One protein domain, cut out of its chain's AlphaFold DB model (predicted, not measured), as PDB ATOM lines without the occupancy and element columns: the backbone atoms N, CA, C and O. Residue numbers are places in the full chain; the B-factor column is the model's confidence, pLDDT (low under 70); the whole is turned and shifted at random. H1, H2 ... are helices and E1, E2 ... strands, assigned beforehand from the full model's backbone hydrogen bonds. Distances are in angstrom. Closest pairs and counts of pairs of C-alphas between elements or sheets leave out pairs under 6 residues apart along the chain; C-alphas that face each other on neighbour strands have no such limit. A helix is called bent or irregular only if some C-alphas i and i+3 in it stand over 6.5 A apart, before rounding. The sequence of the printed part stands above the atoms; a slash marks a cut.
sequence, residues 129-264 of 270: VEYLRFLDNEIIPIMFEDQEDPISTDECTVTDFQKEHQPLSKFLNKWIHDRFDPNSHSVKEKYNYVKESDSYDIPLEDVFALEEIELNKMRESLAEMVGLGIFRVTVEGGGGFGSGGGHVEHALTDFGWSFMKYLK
ATOM      1  N   VAL A 129     204.915 248.705 283.782       94.44
ATOM      2  CA  VAL A 129     204.888 248.380 285.223       94.44
ATOM      3  C   VAL A 129     205.506 247.004 285.489       94.44
ATOM      4  O   VAL A 129     206.283 246.848 286.430       94.44
ATOM      5  N   GLU A 130     205.175 246.004 284.674       92.00
ATOM      6  CA  GLU A 130     205.760 244.662 284.753       92.00
ATOM      7  C   GLU A 130     207.255 244.689 284.451       92.00
ATOM      8  O   GLU A 130     208.028 244.065 285.175       92.00
ATOM      9  N   TYR A 131     207.678 245.485 283.470       92.88
ATOM     10  CA  TYR A 131     209.086 245.680 283.159       92.88
ATOM     11  C   TYR A 131     209.850 246.329 284.322       92.88
ATOM     12  O   TYR A 131     210.914 245.847 284.694       92.88
ATOM     13  N   LEU A 132     209.296 247.348 284.989       93.69
ATOM     14  CA  LEU A 132     209.913 247.921 286.196       93.69
ATOM     15  C   LEU A 132     210.045 246.898 287.329       93.69
ATOM     16  O   LEU A 132     211.060 246.874 288.021       93.69
ATOM     17  N   ARG A 133     209.046 246.027 287.516       91.94
ATOM     18  CA  ARG A 133     209.142 244.921 288.485       91.94
ATOM     19  C   ARG A 133     210.210 243.908 288.079       91.94
ATOM     20  O   ARG A 133     210.927 243.419 288.942       91.94
ATOM     21  N   PHE A 134     210.317 243.594 286.790       92.06
ATOM     22  CA  PHE A 134     211.391 242.758 286.258       92.06
ATOM     23  C   PHE A 134     212.762 243.364 286.575       92.06
ATOM     24  O   PHE A 134     213.622 242.669 287.108       92.06
ATOM     25  N   LEU A 135     212.945 244.667 286.346       91.88
ATOM     26  CA  LEU A 135     214.192 245.345 286.688       91.88
ATOM     27  C   LEU A 135     214.509 245.244 288.187       91.88
ATOM     28  O   LEU A 135     215.639 244.908 288.525       91.88
ATOM     29  N   ASP A 136     213.528 245.473 289.068       91.12
ATOM     30  CA  ASP A 136     213.710 245.365 290.529       91.12
ATOM     31  C   ASP A 136     214.108 243.959 290.989       91.12
ATOM     32  O   ASP A 136     214.905 243.821 291.913       91.12
ATOM     33  N   ASN A 137     213.560 242.923 290.351       90.62
ATOM     34  CA  ASN A 137     213.733 241.537 290.786       90.62
ATOM     35  C   ASN A 137     214.919 240.821 290.130       90.62
ATOM     36  O   ASN A 137     215.486 239.925 290.745       90.62
ATOM     37  N   GLU A 138     215.269 241.167 288.890       90.12
ATOM     38  CA  GLU A 138     216.248 240.413 288.095       90.12
ATOM     39  C   GLU A 138     217.494 241.238 287.766       90.12
ATOM     40  O   GLU A 138     218.596 240.709 287.813       90.12
ATOM     41  N   ILE A 139     217.354 242.526 287.439       90.19
ATOM     42  CA  ILE A 139     218.475 243.327 286.914       90.19
ATOM     43  C   ILE A 139     219.193 244.102 288.014       90.19
ATOM     44  O   ILE A 139     220.422 244.097 288.077       90.19
ATOM     45  N   ILE A 140     218.440 244.765 288.888       88.75
ATOM     46  CA  ILE A 140     218.985 245.547 289.997       88.75
ATOM     47  C   ILE A 140     219.811 244.670 290.957       88.75
ATOM     48  O   ILE A 140     220.899 245.106 291.335       88.75
ATOM     49  N   PRO A 141     219.399 243.434 291.309       88.12
ATOM     50  CA  PRO A 141     220.238 242.544 292.108       88.12
ATOM     51  C   PRO A 141     221.583 242.229 291.444       88.12
ATOM     52  O   PRO A 141     222.611 242.388 292.090       88.12
ATOM     53  N   ILE A 142     221.603 241.911 290.141       85.88
ATOM     54  CA  ILE A 142     222.851 241.669 289.388       85.88
ATOM     55  C   ILE A 142     223.752 242.909 289.422       85.88
ATOM     56  O   ILE A 142     224.964 242.793 289.595       85.88
ATOM     57  N   MET A 143     223.167 244.102 289.277       84.69
ATOM     58  CA  MET A 143     223.905 245.365 289.349       84.69
ATOM     59  C   MET A 143     224.599 245.561 290.700       84.69
ATOM     60  O   MET A 143     225.719 246.069 290.733       84.69
ATOM     61  N   PHE A 144     223.948 245.183 291.802       82.69
ATOM     62  CA  PHE A 144     224.523 245.305 293.140       82.69
ATOM     63  C   PHE A 144     225.501 244.165 293.478       82.69
ATOM     64  O   PHE A 144     226.518 244.438 294.114       82.69
ATOM     65  N   GLU A 145     225.252 242.936 293.016       81.75
ATOM     66  CA  GLU A 145     226.135 241.772 293.216       81.75
ATOM     67  C   GLU A 145     227.466 241.904 292.462       81.75
ATOM     68  O   GLU A 145     228.523 241.665 293.044       81.75
ATOM     69  N   ASP A 146     227.450 242.376 291.206       71.44
ATOM     70  CA  ASP A 146     228.663 242.606 290.394       71.44
ATOM     71  C   ASP A 146     229.619 243.654 291.014       71.44
ATOM     72  O   ASP A 146     230.717 243.882 290.504       71.44
ATOM     73  N   GLN A 147     229.212 244.316 292.100       65.19
ATOM     74  CA  GLN A 147     230.000 245.312 292.824       65.19
ATOM     75  C   GLN A 147     230.538 244.822 294.177       65.19
ATOM     76  O   GLN A 147     231.287 245.562 294.818       65.19
ATOM     77  N   GLU A 148     230.181 243.612 294.621       58.06
ATOM     78  CA  GLU A 148     230.753 242.997 295.829       58.06
ATOM     79  C   GLU A 148     232.089 242.276 295.561       58.06
ATOM     80  O   GLU A 148     232.774 241.875 296.506       58.06
ATOM     81  N   ASP A 149     232.511 242.159 294.296       49.94
ATOM     82  CA  ASP A 149     233.815 241.593 293.949       49.94
ATOM     83  C   ASP A 149     234.970 242.484 294.467       49.94
ATOM     84  O   ASP A 149     235.032 243.683 294.167       49.94
ATOM     85  N   PRO A 150     235.933 241.929 295.233       44.34
ATOM     86  CA  PRO A 150     236.983 242.703 295.877       44.34
ATOM     87  C   PRO A 150     238.065 243.078 294.862       44.34
ATOM     88  O   PRO A 150     239.071 242.380 294.714       44.34
ATOM     89  N   ILE A 151     237.900 244.206 294.170       46.16
ATOM     90  CA  ILE A 151     239.010 244.800 293.424       46.16
ATOM     91  C   ILE A 151     239.924 245.542 294.404       46.16
ATOM     92  O   ILE A 151     239.574 246.529 295.046       46.16
ATOM     93  N   SER A 152     241.117 244.971 294.501       44.03
ATOM     94  CA  SER A 152     242.347 245.442 295.121       44.03
ATOM     95  C   SER A 152     242.611 246.950 295.035       44.03
ATOM     96  O   SER A 152     242.565 247.526 293.953       44.03
ATOM     97  N   THR A 153     243.047 247.513 296.168       43.88
ATOM     98  CA  THR A 153     244.054 248.588 296.284       43.88
ATOM     99  C   THR A 153     243.936 249.751 295.294       43.88
ATOM    100  O   THR A 153     244.768 249.881 294.404       43.88
ATOM    101  N   ASP A 154     242.933 250.602 295.465       44.72
ATOM    102  CA  ASP A 154     243.109 252.059 295.525       44.72
ATOM    103  C   ASP A 154     241.782 252.692 295.969       44.72
ATOM    104  O   ASP A 154     240.694 252.263 295.587       44.72
ATOM    105  N   GLU A 155     241.876 253.657 296.875       46.84
ATOM    106  CA  GLU A 155     240.769 254.233 297.639       46.84
ATOM    107  C   GLU A 155     239.748 254.960 296.746       46.84
ATOM    108  O   GLU A 155     239.873 256.151 296.472       46.84
ATOM    109  N   CYS A 156     238.693 254.266 296.322       43.81
ATOM    110  CA  CYS A 156     237.449 254.907 295.903       43.81
ATOM    111  C   CYS A 156     236.280 253.942 296.125       43.81
ATOM    112  O   CYS A 156     235.889 253.180 295.243       43.81
ATOM    113  N   THR A 157     235.735 253.929 297.342       54.94
ATOM    114  CA  THR A 157     234.476 253.232 297.621       54.94
ATOM    115  C   THR A 157     233.370 253.905 296.813       54.94
ATOM    116  O   THR A 157     233.028 255.055 297.095       54.94
ATOM    117  N   VAL A 158     232.834 253.209 295.808       57.12
ATOM    118  CA  VAL A 158     231.667 253.667 295.044       57.12
ATOM    119  C   VAL A 158     230.532 253.926 296.034       57.12
ATOM    120  O   VAL A 158     230.137 253.019 296.770       57.12
ATOM    121  N   THR A 159     230.039 255.164 296.095       63.38
ATOM    122  CA  THR A 159     228.937 255.518 297.003       63.38
ATOM    123  C   THR A 159     227.635 254.899 296.508       63.38
ATOM    124  O   THR A 159     227.457 254.751 295.302       63.38
ATOM    125  N   ASP A 160     226.692 254.592 297.402       64.31
ATOM    126  CA  ASP A 160     225.376 254.051 297.014       64.31
ATOM    127  C   ASP A 160     224.682 254.924 295.955       64.31
ATOM    128  O   ASP A 160     224.126 254.416 294.985       64.31
ATOM    129  N   PHE A 161     224.869 256.243 296.043       63.09
ATOM    130  CA  PHE A 161     224.437 257.201 295.026       63.09
ATOM    131  C   PHE A 161     225.034 256.921 293.636       63.09
ATOM    132  O   PHE A 161     224.326 256.958 292.633       63.09
ATOM    133  N   GLN A 162     226.334 256.634 293.540       66.69
ATOM    134  CA  GLN A 162     226.968 256.289 292.265       66.69
ATOM    135  C   GLN A 162     226.487 254.941 291.724       66.69
ATOM    136  O   GLN A 162     226.467 254.773 290.507       66.69
ATOM    137  N   LYS A 163     226.091 254.006 292.597       69.19
ATOM    138  CA  LYS A 163     225.528 252.705 292.205       69.19
ATOM    139  C   LYS A 163     224.140 252.860 291.593       69.19
ATOM    140  O   LYS A 163     223.880 252.319 290.525       69.19
ATOM    141  N   GLU A 164     223.285 253.659 292.225       70.06
ATOM    142  CA  GLU A 164     221.916 253.930 291.766       70.06
ATOM    143  C   GLU A 164     221.877 254.630 290.398       70.06
ATOM    144  O   GLU A 164     220.941 254.463 289.619       70.06
ATOM    145  N   HIS A 165     222.916 255.385 290.053       73.31
ATOM    146  CA  HIS A 165     222.945 256.188 288.833       73.31
ATOM    147  C   HIS A 165     223.619 255.511 287.632       73.31
ATOM    148  O   HIS A 165     223.822 256.177 286.607       73.31
ATOM    149  N   GLN A 166     223.961 254.222 287.738       80.31
ATOM    150  CA  GLN A 166     224.611 253.493 286.653       80.31
ATOM    151  C   GLN A 166     223.646 253.150 285.507       80.31
ATOM    152  O   GLN A 166     222.461 252.884 285.727       80.31
ATOM    153  N   PRO A 167     224.156 253.114 284.267       85.12
ATOM    154  CA  PRO A 167     223.446 252.538 283.138       85.12
ATOM    155  C   PRO A 167     223.030 251.083 283.383       85.12
ATOM    156  O   PRO A 167     223.856 250.234 283.717       85.12
ATOM    157  N   LEU A 168     221.762 250.762 283.121       85.50
ATOM    158  CA  LEU A 168     221.256 249.386 283.204       85.50
ATOM    159  C   LEU A 168     221.596 248.546 281.964       85.50
ATOM    160  O   LEU A 168     221.468 247.325 281.995       85.50
ATOM    161  N   SER A 169     222.036 249.181 280.873       82.31
ATOM    162  CA  SER A 169     222.310 248.549 279.573       82.31
ATOM    163  C   SER A 169     223.270 247.362 279.678       82.31
ATOM    164  O   SER A 169     223.005 246.301 279.115       82.31
ATOM    165  N   LYS A 170     224.364 247.509 280.434       83.31
ATOM    166  CA  LYS A 170     225.354 246.443 280.642       83.31
ATOM    167  C   LYS A 170     224.739 245.220 281.328       83.31
ATOM    168  O   LYS A 170     224.968 244.095 280.889       83.31
ATOM    169  N   PHE A 171     223.954 245.442 282.378       87.12
ATOM    170  CA  PHE A 171     223.341 244.375 283.173       87.12
ATOM    171  C   PHE A 171     222.198 243.692 282.420       87.12
ATOM    172  O   PHE A 171     222.087 242.470 282.450       87.12
ATOM    173  N   LEU A 172     221.417 244.461 281.657       85.88
ATOM    174  CA  LEU A 172     220.413 243.931 280.736       85.88
ATOM    175  C   LEU A 172     221.044 243.037 279.668       85.88
ATOM    176  O   LEU A 172     220.583 241.919 279.464       85.88
ATOM    177  N   ASN A 173     222.126 243.487 279.026       83.06
ATOM    178  CA  ASN A 173     222.824 242.690 278.016       83.06
ATOM    179  C   ASN A 173     223.404 241.397 278.604       83.06
ATOM    180  O   ASN A 173     223.309 240.349 277.972       83.06
ATOM    181  N   LYS A 174     223.965 241.457 279.821       85.19
ATOM    182  CA  LYS A 174     224.428 240.269 280.551       85.19
ATOM    183  C   LYS A 174     223.273 239.294 280.802       85.19
ATOM    184  O   LYS A 174     223.384 238.124 280.457       85.19
ATOM    185  N   TRP A 175     222.141 239.785 281.308       88.38
ATOM    186  CA  TRP A 175     220.958 238.957 281.550       88.38
ATOM    187  C   TRP A 175     220.406 238.331 280.259       88.38
ATOM    188  O   TRP A 175     220.083 237.146 280.247       88.38
ATOM    189  N   ILE A 176     220.346 239.088 279.155       85.44
ATOM    190  CA  ILE A 176     219.901 238.575 277.849       85.44
ATOM    191  C   ILE A 176     220.843 237.476 277.360       85.44
ATOM    192  O   ILE A 176     220.380 236.389 277.014       85.44
ATOM    193  N   HIS A 177     222.154 237.723 277.392       83.12
ATOM    194  CA  HIS A 177     223.153 236.731 277.007       83.12
ATOM    195  C   HIS A 177     222.985 235.441 277.820       83.12
ATOM    196  O   HIS A 177     222.926 234.346 277.266       83.12
ATOM    197  N   ASP A 178     222.812 235.555 279.135       84.88
ATOM    198  CA  ASP A 178     222.713 234.391 280.011       84.88
ATOM    199  C   ASP A 178     221.410 233.596 279.844       84.88
ATOM    200  O   ASP A 178     221.369 232.409 280.173       84.88
ATOM    201  N   ARG A 179     220.347 234.212 279.318       83.38
ATOM    202  CA  ARG A 179     219.020 233.588 279.174       83.38
ATOM    203  C   ARG A 179     218.679 233.155 277.750       83.38
ATOM    204  O   ARG A 179     217.864 232.240 277.602       83.38
ATOM    205  N   PHE A 180     219.272 233.788 276.742       81.19
ATOM    206  CA  PHE A 180     218.901 233.600 275.340       81.19
ATOM    207  C   PHE A 180     220.080 233.311 274.408       81.19
ATOM    208  O   PHE A 180     219.851 232.651 273.401       81.19
ATOM    209  N   ASP A 181     221.325 233.699 274.726       79.12
ATOM    210  CA  ASP A 181     222.451 233.419 273.822       79.12
ATOM    211  C   ASP A 181     222.730 231.906 273.778       79.12
ATOM    212  O   ASP A 181     223.108 231.318 274.798       79.12
ATOM    213  N   PRO A 182     222.621 231.247 272.610       75.69
ATOM    214  CA  PRO A 182     222.916 229.821 272.473       75.69
ATOM    215  C   PRO A 182     224.361 229.447 272.824       75.69
ATOM    216  O   PRO A 182     224.675 228.271 273.006       75.69
ATOM    217  N   ASN A 183     225.269 230.421 272.902       78.00
ATOM    218  CA  ASN A 183     226.641 230.234 273.349       78.00
ATOM    219  C   ASN A 183     226.792 230.278 274.871       78.00
ATOM    220  O   ASN A 183     227.797 229.746 275.364       78.00
ATOM    221  N   SER A 184     225.821 230.833 275.598       82.44
ATOM    222  CA  SER A 184     225.818 230.850 277.056       82.44
ATOM    223  C   SER A 184     225.710 229.440 277.631       82.44
ATOM    224  O   SER A 184     225.042 228.557 277.087       82.44
ATOM    225  N   HIS A 185     226.394 229.215 278.754       80.69
ATOM    226  CA  HIS A 185     226.382 227.926 279.436       80.69
ATOM    227  C   HIS A 185     224.967 227.538 279.882       80.69
ATOM    228  O   HIS A 185     224.532 226.417 279.627       80.69
ATOM    229  N   SER A 186     224.228 228.496 280.446       81.44
ATOM    230  CA  SER A 186     222.874 228.303 280.968       81.44
ATOM    231  C   SER A 186     221.874 227.906 279.878       81.44
ATOM    232  O   SER A 186     221.035 227.033 280.084       81.44
ATOM    233  N   VAL A 187     221.969 228.513 278.691       79.19
ATOM    234  CA  VAL A 187     221.088 228.210 277.548       79.19
ATOM    235  C   VAL A 187     221.416 226.845 276.954       79.19
ATOM    236  O   VAL A 187     220.510 226.075 276.627       79.19
ATOM    237  N   LYS A 188     222.711 226.513 276.868       80.62
ATOM    238  CA  LYS A 188     223.163 225.193 276.417       80.62
ATOM    239  C   LYS A 188     222.659 224.075 277.310       80.62
ATOM    240  O   LYS A 188     222.223 223.053 276.795       80.62
ATOM    241  N   GLU A 189     222.703 224.280 278.621       81.44
ATOM    242  CA  GLU A 189     222.170 223.329 279.592       81.44
ATOM    243  C   GLU A 189     220.642 223.227 279.499       81.44
ATOM    244  O   GLU A 189     220.107 222.125 279.417       81.44
ATOM    245  N   LYS A 190     219.938 224.365 279.424       81.25
ATOM    246  CA  LYS A 190     218.468 224.416 279.406       81.25
ATOM    247  C   LYS A 190     217.833 223.710 278.203       81.25
ATOM    248  O   LYS A 190     216.767 223.126 278.361       81.25
ATOM    249  N   TYR A 191     218.444 223.808 277.025       78.38
ATOM    250  CA  TYR A 191     217.893 223.267 275.770       78.38
ATOM    251  C   TYR A 191     218.737 222.133 275.176       78.38
ATOM    252  O   TYR A 191     218.575 221.777 274.006       78.38
ATOM    253  N   ASN A 192     219.662 221.594 275.976       74.88
ATOM    254  CA  ASN A 192     220.543 220.493 275.612       74.88
ATOM    255  C   ASN A 192     221.347 220.740 274.316       74.88
ATOM    256  O   ASN A 192     221.542 219.838 273.501       74.88
ATOM    257  N   TYR A 193     221.862 221.961 274.127       70.19
ATOM    258  CA  TYR A 193     222.814 222.275 273.054       70.19
ATOM    259  C   TYR A 193     224.211 221.724 273.402       70.19
ATOM    260  O   TYR A 193     225.181 222.466 273.589       70.19
ATOM    261  N   VAL A 194     224.329 220.401 273.527       64.19
ATOM    262  CA  VAL A 194     225.614 219.706 273.650       64.19
ATOM    263  C   VAL A 194     226.120 219.403 272.242       64.19
ATOM    264  O   VAL A 194     225.373 218.920 271.397       64.19
ATOM    265  N   LYS A 195     227.406 219.675 271.986       57.66
ATOM    266  CA  LYS A 195     228.077 219.585 270.669       57.66
ATOM    267  C   LYS A 195     227.998 218.220 269.948       57.66
ATOM    268  O   LYS A 195     228.565 218.099 268.869       57.66
ATOM    269  N   GLU A 196     227.352 217.206 270.522       54.09
ATOM    270  CA  GLU A 196     227.436 215.810 270.074       54.09
ATOM    271  C   GLU A 196     226.084 215.138 269.764       54.09
ATOM    272  O   GLU A 196     226.081 213.971 269.374       54.09
ATOM    273  N   SER A 197     224.941 215.833 269.856       53.75
ATOM    274  CA  SER A 197     223.646 215.272 269.428       53.75
ATOM    275  C   SER A 197     222.837 216.236 268.563       53.75
ATOM    276  O   SER A 197     222.544 217.345 268.993       53.75
ATOM    277  N   ASP A 198     222.378 215.770 267.396       56.47
ATOM    278  CA  ASP A 198     221.453 216.482 266.490       56.47
ATOM    279  C   ASP A 198     220.016 216.629 267.053       56.47
ATOM    280  O   ASP A 198     219.081 216.953 266.321       56.47
ATOM    281  N   SER A 199     219.803 216.363 268.346       58.94
ATOM    282  CA  SER A 199     218.508 216.492 269.018       58.94
ATOM    283  C   SER A 199     218.536 217.654 270.007       58.94
ATOM    284  O   SER A 199     218.935 217.485 271.159       58.94
ATOM    285  N   TYR A 200     218.107 218.823 269.544       64.75
ATOM    286  CA  TYR A 200     217.832 219.976 270.399       64.75
ATOM    287  C   TYR A 200     216.372 219.947 270.847       64.75
ATOM    288  O   TYR A 200     215.500 219.546 270.073       64.75
ATOM    289  N   ASP A 201     216.099 220.403 272.071       72.44
ATOM    290  CA  ASP A 201     214.720 220.490 272.571       72.44
ATOM    291  C   ASP A 201     213.904 221.549 271.814       72.44
ATOM    292  O   ASP A 201     212.689 221.415 271.664       72.44
ATOM    293  N   ILE A 202     214.580 222.580 271.302       75.19
ATOM    294  CA  ILE A 202     214.015 223.598 270.416       75.19
ATOM    295  C   ILE A 202     215.014 223.962 269.307       75.19
ATOM    296  O   ILE A 202     216.223 223.922 269.538       75.19
ATOM    297  N   PRO A 203     214.540 224.327 268.104       81.19
ATOM    298  CA  PRO A 203     215.373 224.905 267.057       81.19
ATOM    299  C   PRO A 203     216.088 226.187 267.502       81.19
ATOM    300  O   PRO A 203     215.531 227.019 268.216       81.19
ATOM    301  N   LEU A 204     217.305 226.392 266.994       79.81
ATOM    302  CA  LEU A 204     218.100 227.598 267.255       79.81
ATOM    303  C   LEU A 204     217.385 228.882 266.796       79.81
ATOM    304  O   LEU A 204     217.445 229.908 267.469       79.81
ATOM    305  N   GLU A 205     216.689 228.806 265.662       82.44
ATOM    306  CA  GLU A 205     215.891 229.904 265.104       82.44
ATOM    307  C   GLU A 205     214.795 230.363 266.077       82.44
ATOM    308  O   GLU A 205     214.567 231.564 266.221       82.44
ATOM    309  N   ASP A 206     214.186 229.430 266.816       82.44
ATOM    310  CA  ASP A 206     213.146 229.743 267.796       82.44
ATOM    311  C   ASP A 206     213.729 230.447 269.033       82.44
ATOM    312  O   ASP A 206     213.081 231.324 269.603       82.44
ATOM    313  N   VAL A 207     214.968 230.127 269.432       81.06
ATOM    314  CA  VAL A 207     215.663 230.836 270.524       81.06
ATOM    315  C   VAL A 207     215.924 232.293 270.149       81.06
ATOM    316  O   VAL A 207     215.620 233.187 270.939       81.06
ATOM    317  N   PHE A 208     216.423 232.544 268.935       81.50
ATOM    318  CA  PHE A 208     216.645 233.908 268.449       81.50
ATOM    319  C   PHE A 208     215.336 234.686 268.286       81.50
ATOM    320  O   PHE A 208     215.277 235.867 268.623       81.50
ATOM    321  N   ALA A 209     214.264 234.032 267.829       84.62
ATOM    322  CA  ALA A 209     212.951 234.662 267.749       84.62
ATOM    323  C   ALA A 209     212.430 235.076 269.138       84.62
ATOM    324  O   ALA A 209     211.868 236.161 269.289       84.62
ATOM    325  N   LEU A 210     212.640 234.246 270.167       83.75
ATOM    326  CA  LEU A 210     212.289 234.588 271.548       83.75
ATOM    327  C   LEU A 210     213.112 235.771 272.077       83.75
ATOM    328  O   LEU A 210     212.541 236.658 272.712       83.75
ATOM    329  N   GLU A 211     214.416 235.803 271.792       84.44
ATOM    330  CA  GLU A 211     215.292 236.928 272.142       84.44
ATOM    331  C   GLU A 211     214.799 238.236 271.508       84.44
ATOM    332  O   GLU A 211     214.641 239.244 272.198       84.44
ATOM    333  N   GLU A 212     214.497 238.219 270.207       85.50
ATOM    334  CA  GLU A 212     214.033 239.398 269.473       85.50
ATOM    335  C   GLU A 212     212.685 239.910 269.997       85.50
ATOM    336  O   GLU A 212     212.505 241.117 270.186       85.50
ATOM    337  N   ILE A 213     211.740 239.004 270.274       86.06
ATOM    338  CA  ILE A 213     210.447 239.355 270.874       86.06
ATOM    339  C   ILE A 213     210.659 240.045 272.222       86.06
ATOM    340  O   ILE A 213     210.028 241.070 272.492       86.06
ATOM    341  N   GLU A 214     211.534 239.502 273.065       83.56
ATOM    342  CA  GLU A 214     211.768 240.055 274.393       83.56
ATOM    343  C   GLU A 214     212.471 241.415 274.317       83.56
ATOM    344  O   GLU A 214     212.009 242.381 274.924       83.56
ATOM    345  N   LEU A 215     213.497 241.547 273.473       84.50
ATOM    346  CA  LEU A 215     214.170 242.818 273.193       84.50
ATOM    347  C   LEU A 215     213.205 243.906 272.711       84.50
ATOM    348  O   LEU A 215     213.312 245.059 273.135       84.50
ATOM    349  N   ASN A 216     212.262 243.559 271.834       85.31
ATOM    350  CA  ASN A 216     211.279 244.514 271.331       85.31
ATOM    351  C   ASN A 216     210.337 244.997 272.442       85.31
ATOM    352  O   ASN A 216     210.149 246.207 272.572       85.31
ATOM    353  N   LYS A 217     209.841 244.098 273.305       85.62
ATOM    354  CA  LYS A 217     209.050 244.499 274.483       85.62
ATOM    355  C   LYS A 217     209.837 245.428 275.405       85.62
ATOM    356  O   LYS A 217     209.315 246.457 275.828       85.62
ATOM    357  N   MET A 218     211.103 245.102 275.683       87.50
ATOM    358  CA  MET A 218     211.957 245.945 276.525       87.50
ATOM    359  C   MET A 218     212.127 247.346 275.926       87.50
ATOM    360  O   MET A 218     212.048 248.336 276.649       87.50
ATOM    361  N   ARG A 219     212.330 247.451 274.605       87.50
ATOM    362  CA  ARG A 219     212.477 248.741 273.908       87.50
ATOM    363  C   ARG A 219     211.214 249.591 273.978       87.50
ATOM    364  O   ARG A 219     211.321 250.792 274.221       87.50
ATOM    365  N   GLU A 220     210.045 248.988 273.777       90.38
ATOM    366  CA  GLU A 220     208.759 249.685 273.887       90.38
ATOM    367  C   GLU A 220     208.552 250.235 275.303       90.38
ATOM    368  O   GLU A 220     208.268 251.425 275.464       90.38
ATOM    369  N   SER A 221     208.796 249.411 276.328       93.38
ATOM    370  CA  SER A 221     208.704 249.850 277.721       93.38
ATOM    371  C   SER A 221     209.725 250.930 278.069       93.38
ATOM    372  O   SER A 221     209.380 251.918 278.713       93.38
ATOM    373  N   LEU A 222     210.976 250.805 277.617       91.19
ATOM    374  CA  LEU A 222     212.006 251.822 277.849       91.19
ATOM    375  C   LEU A 222     211.628 253.173 277.236       91.19
ATOM    376  O   LEU A 222     211.755 254.195 277.907       91.19
ATOM    377  N   ALA A 223     211.130 253.188 275.998       91.50
ATOM    378  CA  ALA A 223     210.721 254.422 275.332       91.50
ATOM    379  C   ALA A 223     209.594 255.140 276.093       91.50
ATOM    380  O   ALA A 223     209.663 256.353 276.302       91.50
ATOM    381  N   GLU A 224     208.591 254.390 276.557       95.69
ATOM    382  CA  GLU A 224     207.514 254.931 277.389       95.69
ATOM    383  C   GLU A 224     208.055 255.511 278.701       95.69
ATOM    384  O   GLU A 224     207.764 256.656 279.048       95.69
ATOM    385  N   MET A 225     208.888 254.760 279.421       95.19
ATOM    386  CA  MET A 225     209.398 255.193 280.722       95.19
ATOM    387  C   MET A 225     210.373 256.377 280.632       95.19
ATOM    388  O   MET A 225     210.459 257.163 281.577       95.19
ATOM    389  N   VAL A 226     211.086 256.539 279.513       94.75
ATOM    390  CA  VAL A 226     211.839 257.770 279.216       94.75
ATOM    391  C   VAL A 226     210.877 258.946 279.042       94.75
ATOM    392  O   VAL A 226     211.099 260.004 279.627       94.75
ATOM    393  N   GLY A 227     209.780 258.757 278.300       95.19
ATOM    394  CA  GLY A 227     208.734 259.773 278.137       95.19
ATOM    395  C   GLY A 227     208.091 260.206 279.460       95.19
ATOM    396  O   GLY A 227     207.757 261.376 279.623       95.19
ATOM    397  N   LEU A 228     207.989 259.288 280.424       96.69
ATOM    398  CA  LEU A 228     207.470 259.539 281.775       96.69
ATOM    399  C   LEU A 228     208.527 260.078 282.760       96.69
ATOM    400  O   LEU A 228     208.229 260.312 283.931       96.69
ATOM    401  N   GLY A 229     209.781 260.248 282.328       95.94
ATOM    402  CA  GLY A 229     210.872 260.732 283.180       95.94
ATOM    403  C   GLY A 229     211.316 259.753 284.276       95.94
ATOM    404  O   GLY A 229     211.987 260.164 285.225       95.94
ATOM    405  N   ILE A 230     210.952 258.472 284.162       96.31
ATOM    406  CA  ILE A 230     211.424 257.382 285.035       96.31
ATOM    407  C   ILE A 230     212.862 257.007 284.658       96.31
ATOM    408  O   ILE A 230     213.697 256.769 285.529       96.31
ATOM    409  N   PHE A 231     213.159 257.007 283.356       94.06
ATOM    410  CA  PHE A 231     214.501 256.812 282.820       94.06
ATOM    411  C   PHE A 231     215.046 258.096 282.210       94.06
ATOM    412  O   PHE A 231     214.315 258.889 281.617       94.06
ATOM    413  N   ARG A 232     216.365 258.260 282.301       91.19
ATOM    414  CA  ARG A 232     217.129 259.213 281.499       91.19
ATOM    415  C   ARG A 232     217.977 258.466 280.483       91.19
ATOM    416  O   ARG A 232     218.489 257.382 280.766       91.19
ATOM    417  N   VAL A 233     218.149 259.088 279.325       88.00
ATOM    418  CA  VAL A 233     219.057 258.613 278.286       88.00
ATOM    419  C   VAL A 233     220.395 259.324 278.444       88.00
ATOM    420  O   VAL A 233     220.457 260.553 278.394       88.00
ATOM    421  N   THR A 234     221.463 258.557 278.621       79.94
ATOM    422  CA  THR A 234     222.839 259.042 278.536       79.94
ATOM    423  C   THR A 234     223.413 258.632 277.190       79.94
ATOM    424  O   THR A 234     223.302 257.487 276.762       79.94
ATOM    425  N   VAL A 235     223.993 259.591 276.478       73.00
ATOM    426  CA  VAL A 235     224.738 259.311 275.250       73.00
ATOM    427  C   VAL A 235     226.203 259.439 275.615       73.00
ATOM    428  O   VAL A 235     226.669 260.547 275.892       73.00
ATOM    429  N   GLU A 236     226.928 258.323 275.646       61.69
ATOM    430  CA  GLU A 236     228.376 258.388 275.809       61.69
ATOM    431  C   GLU A 236     228.990 258.988 274.539       61.69
ATOM    432  O   GLU A 236     229.136 258.351 273.493       61.69
ATOM    433  N   GLY A 237     229.314 260.279 274.626       48.84
ATOM    434  CA  GLY A 237     230.001 261.051 273.598       48.84
ATOM    435  C   GLY A 237     231.499 260.759 273.582       48.84
ATOM    436  O   GLY A 237     232.311 261.620 273.910       48.84
ATOM    437  N   GLY A 238     231.872 259.546 273.184       45.81
ATOM    438  CA  GLY A 238     233.253 259.164 272.916       45.81
ATOM    439  C   GLY A 238     233.720 259.603 271.527       45.81
ATOM    440  O   GLY A 238     233.856 258.778 270.630       45.81
ATOM    441  N   GLY A 239     234.008 260.896 271.363       38.81
ATOM    442  CA  GLY A 239     234.922 261.393 270.328       38.81
ATOM    443  C   GLY A 239     234.289 262.220 269.210       38.81
ATOM    444  O   GLY A 239     233.385 261.763 268.535       38.81
ATOM    445  N   GLY A 240     234.846 263.418 269.000       43.03
ATOM    446  CA  GLY A 240     235.016 264.084 267.703       43.03
ATOM    447  C   GLY A 240     233.788 264.336 266.819       43.03
ATOM    448  O   GLY A 240     233.026 263.441 266.471       43.03
ATOM    449  N   PHE A 241     233.686 265.565 266.310       36.34
ATOM    450  CA  PHE A 241     232.872 265.882 265.132       36.34
ATOM    451  C   PHE A 241     233.137 264.835 264.022       36.34
ATOM    452  O   PHE A 241     234.209 264.841 263.420       36.34
ATOM    453  N   GLY A 242     232.193 263.912 263.789       44.00
ATOM    454  CA  GLY A 242     232.277 262.879 262.744       44.00
ATOM    455  C   GLY A 242     232.222 261.405 263.185       44.00
ATOM    456  O   GLY A 242     232.157 260.543 262.313       44.00
ATOM    457  N   SER A 243     232.202 261.082 264.483       39.78
ATOM    458  CA  SER A 243     231.995 259.701 264.960       39.78
ATOM    459  C   SER A 243     230.498 259.419 265.159       39.78
ATOM    460  O   SER A 243     229.889 259.771 266.168       39.78
ATOM    461  N   GLY A 244     229.867 258.847 264.133       40.34
ATOM    462  CA  GLY A 244     228.470 258.414 264.162       40.34
ATOM    463  C   GLY A 244     228.329 257.049 264.829       40.34
ATOM    464  O   GLY A 244     228.244 256.040 264.138       40.34
ATOM    465  N   GLY A 245     228.321 257.021 266.161       42.28
ATOM    466  CA  GLY A 245     228.156 255.784 266.924       42.28
ATOM    467  C   GLY A 245     228.156 256.010 268.430       42.28
ATOM    468  O   GLY A 245     228.958 255.410 269.133       42.28
ATOM    469  N   GLY A 246     227.310 256.912 268.933       53.91
ATOM    470  CA  GLY A 246     227.111 257.033 270.378       53.91
ATOM    471  C   GLY A 246     226.339 255.824 270.901       53.91
ATOM    472  O   GLY A 246     225.252 255.534 270.395       53.91
ATOM    473  N   HIS A 247     226.882 255.123 271.897       64.69
ATOM    474  CA  HIS A 247     226.109 254.137 272.645       64.69
ATOM    475  C   HIS A 247     225.039 254.872 273.460       64.69
ATOM    476  O   HIS A 247     225.330 255.825 274.185       64.69
ATOM    477  N   VAL A 248     223.784 254.460 273.270       70.81
ATOM    478  CA  VAL A 248     222.633 254.981 274.009       70.81
ATOM    479  C   VAL A 248     222.451 254.128 275.250       70.81
ATOM    480  O   VAL A 248     222.165 252.933 275.170       70.81
ATOM    481  N   GLU A 249     222.611 254.758 276.399       83.88
ATOM    482  CA  GLU A 249     222.503 254.138 277.703       83.88
ATOM    483  C   GLU A 249     221.280 254.669 278.446       83.88
ATOM    484  O   GLU A 249     220.861 255.811 278.263       83.88
ATOM    485  N   HIS A 250     220.684 253.816 279.275       87.75
ATOM    486  CA  HIS A 250     219.489 254.143 280.044       87.75
ATOM    487  C   HIS A 250     219.797 253.960 281.525       87.75
ATOM    488  O   HIS A 250     220.252 252.890 281.932       87.75
ATOM    489  N   ALA A 251     219.532 254.990 282.321       89.50
ATOM    490  CA  ALA A 251     219.669 254.959 283.773       89.50
ATOM    491  C   ALA A 251     218.367 255.430 284.428       89.50
ATOM    492  O   ALA A 251     217.663 256.278 283.870       89.50
ATOM    493  N   LEU A 252     218.050 254.895 285.605       91.81
ATOM    494  CA  LEU A 252     216.929 255.382 286.408       91.81
ATOM    495  C   LEU A 252     217.202 256.821 286.872       91.81
ATOM    496  O   LEU A 252     218.341 257.201 287.153       91.81
ATOM    497  N   THR A 253     216.154 257.637 286.917       93.44
ATOM    498  CA  THR A 253     216.192 258.952 287.573       93.44
ATOM    499  C   THR A 253     215.933 258.801 289.073       93.44
ATOM    500  O   THR A 253     215.436 257.762 289.508       93.44
ATOM    501  N   ASP A 254     216.186 259.846 289.866       92.19
ATOM    502  CA  ASP A 254     215.800 259.870 291.290       92.19
ATOM    503  C   ASP A 254     214.300 259.590 291.470       92.19
ATOM    504  O   ASP A 254     213.882 258.798 292.318       92.19
ATOM    505  N   PHE A 255     213.481 260.188 290.596       95.00
ATOM    506  CA  PHE A 255     212.050 259.913 290.534       95.00
ATOM    507  C   PHE A 255     211.771 258.449 290.184       95.00
ATOM    508  O   PHE A 255     210.929 257.831 290.827       95.00
ATOM    509  N   GLY A 256     212.480 257.872 289.209       94.94
ATOM    510  CA  GLY A 256     212.338 256.467 288.833       94.94
ATOM    511  C   GLY A 256     212.632 255.518 289.994       94.94
ATOM    512  O   GLY A 256     211.807 254.656 290.304       94.94
ATOM    513  N   TRP A 257     213.740 255.735 290.706       92.31
ATOM    514  CA  TRP A 257     214.083 254.987 291.920       92.31
ATOM    515  C   TRP A 257     213.018 255.110 293.000       92.31
ATOM    516  O   TRP A 257     212.606 254.114 293.600       92.31
ATOM    517  N   SER A 258     212.544 256.329 293.244       93.25
ATOM    518  CA  SER A 258     211.500 256.566 294.232       93.25
ATOM    519  C   SER A 258     210.168 255.925 293.825       93.25
ATOM    520  O   SER A 258     209.515 255.281 294.645       93.25
ATOM    521  N   PHE A 259     209.793 256.003 292.546       95.50
ATOM    522  CA  PHE A 259     208.570 255.411 292.012       95.50
ATOM    523  C   PHE A 259     208.555 253.887 292.151       95.50
ATOM    524  O   PHE A 259     207.547 253.312 292.569       95.50
ATOM    525  N   MET A 260     209.687 253.228 291.882       93.44
ATOM    526  CA  MET A 260     209.818 251.772 292.002       93.44
ATOM    527  C   MET A 260     209.514 251.255 293.415       93.44
ATOM    528  O   MET A 260     208.967 250.159 293.554       93.44
ATOM    529  N   LYS A 261     209.756 252.053 294.467       92.00
ATOM    530  CA  LYS A 261     209.410 251.688 295.856       92.00
ATOM    531  C   LYS A 261     207.918 251.385 296.015       92.00
ATOM    532  O   LYS A 261     207.554 250.468 296.751       92.00
ATOM    533  N   TYR A 262     207.055 252.083 295.278       93.75
ATOM    534  CA  TYR A 262     205.601 251.891 295.327       93.75
ATOM    535  C   TYR A 262     205.107 250.714 294.477       93.75
ATOM    536  O   TYR A 262     203.963 250.275 294.626       93.75
ATOM    537  N   LEU A 263     205.968 250.154 293.622       90.69
ATOM    538  CA  LEU A 263     205.664 248.962 292.831       90.69
ATOM    539  C   LEU A 263     205.897 247.665 293.625       90.69
ATOM    540  O   LEU A 263     205.240 246.656 293.346       90.69
ATOM    541  N   LYS A 264     206.757 247.679 294.651       80.56
ATOM    542  CA  LYS A 264     207.087 246.487 295.453       80.56
ATOM    543  C   LYS A 264     205.857 245.924 296.170       80.56
ATOM    544  O   LYS A 264     205.062 246.666 296.751       80.56
TER     545      LYS A 264
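AT A GLANCE: This is residues 129 to 264 of the 270 residues of an uncharacterized protein of bacterium (UniProt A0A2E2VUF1). The hairpin of strands E1 and E2 stands at the open end of a narrow V made by the long helix H5 and the shorter H3, and H1 crosses the V near that end. H6 packs on residues 129 to 136 of H1, H4 and residues 191 to 203 lie towards the closed end, and residues 148 to 157 and 239 to 244 stick out as free loops. The printed part has 136 residues, mostly helix by class, in the order H1 H2 H3 H4 H5 E1 E2 H6, with E1 and E2 an antiparallel two-strand sheet. It is loose, with a radius of gyration of the C-alphas of 18.0 A and spans of 49 by 44 by 41 A.

IN THESE COORDINATES: E1 is residues 231 to 236, 15.6 A, and E2 is residues 247 to 252, 16.6 A. H5, residues 204 to 227, is 35.2 A long, from C-alpha 204 at (218.100, 227.598, 267.255). H3 is residues 169 to 180, 15.9 A, and H4 is residues 185 to 190, 8.7 A. H1, residues 129 to 145, is 23.6 A long, from C-alpha 129 at (204.888, 248.380, 285.223); it has a kink of 29 degrees near residue 138 and is irregular, but only just, with C-alphas 137 and 140 6.7 A apart. H2 is residues 160 to 164, 6.3 A, and H6 is residues 254 to 263, 15.0 A, ending with C-alpha 263 at (205.664, 248.962, 292.831).

HOW THE PARTS SIT: In the hairpin E1 and E2, N 232 and O 251 are 2.8 A apart and N 249 and O 234 are 2.8 A apart, within hydrogen-bond range. The closest C-alphas of H5 and E1, Met 225 and Phe 231, are 5.8 A apart; those of H3 and E2, Ser 169 and Glu 249, 5.9 A. H3, the hub, touches H5 with residues 176 to 180 alone at a shallow tilt of 27 degrees, opposite ways; the closest C-alphas, Phe 180 and Glu 211, are 5.9 A apart. H3 touches H1 about perpendicular, at 81 degrees, closest at C-alphas Phe 171 and Ile 139, 6.2 A. H3 and H4 touch only at the corner, closest at C-alphas Arg 179 and Val 187, 6.0 A. H1 touches H6 with residues 129 to 136 alone, closest at C-alphas Arg 133 and Leu 263, 6.9 A. H2 is close to but not clearly touching H1, with C-alphas Lys 163 and Phe 144 7.5 A apart. H5 and H6 are apart. Every O i to N i+4 pair is within hydrogen-bond range in H2, H3, H4 and H5, against 10 of 13 in H1 and 3 of 6 in H6.

THE WHOLE: The C-alphas farthest apart, Glu 155 and Asp 198, are 52.6 A apart. The printed part has no cut; the links H1 to H2 and H4 to H5 are long. Residues 147 to 163, 194 to 200 and 236 to 247 have pLDDT under 70.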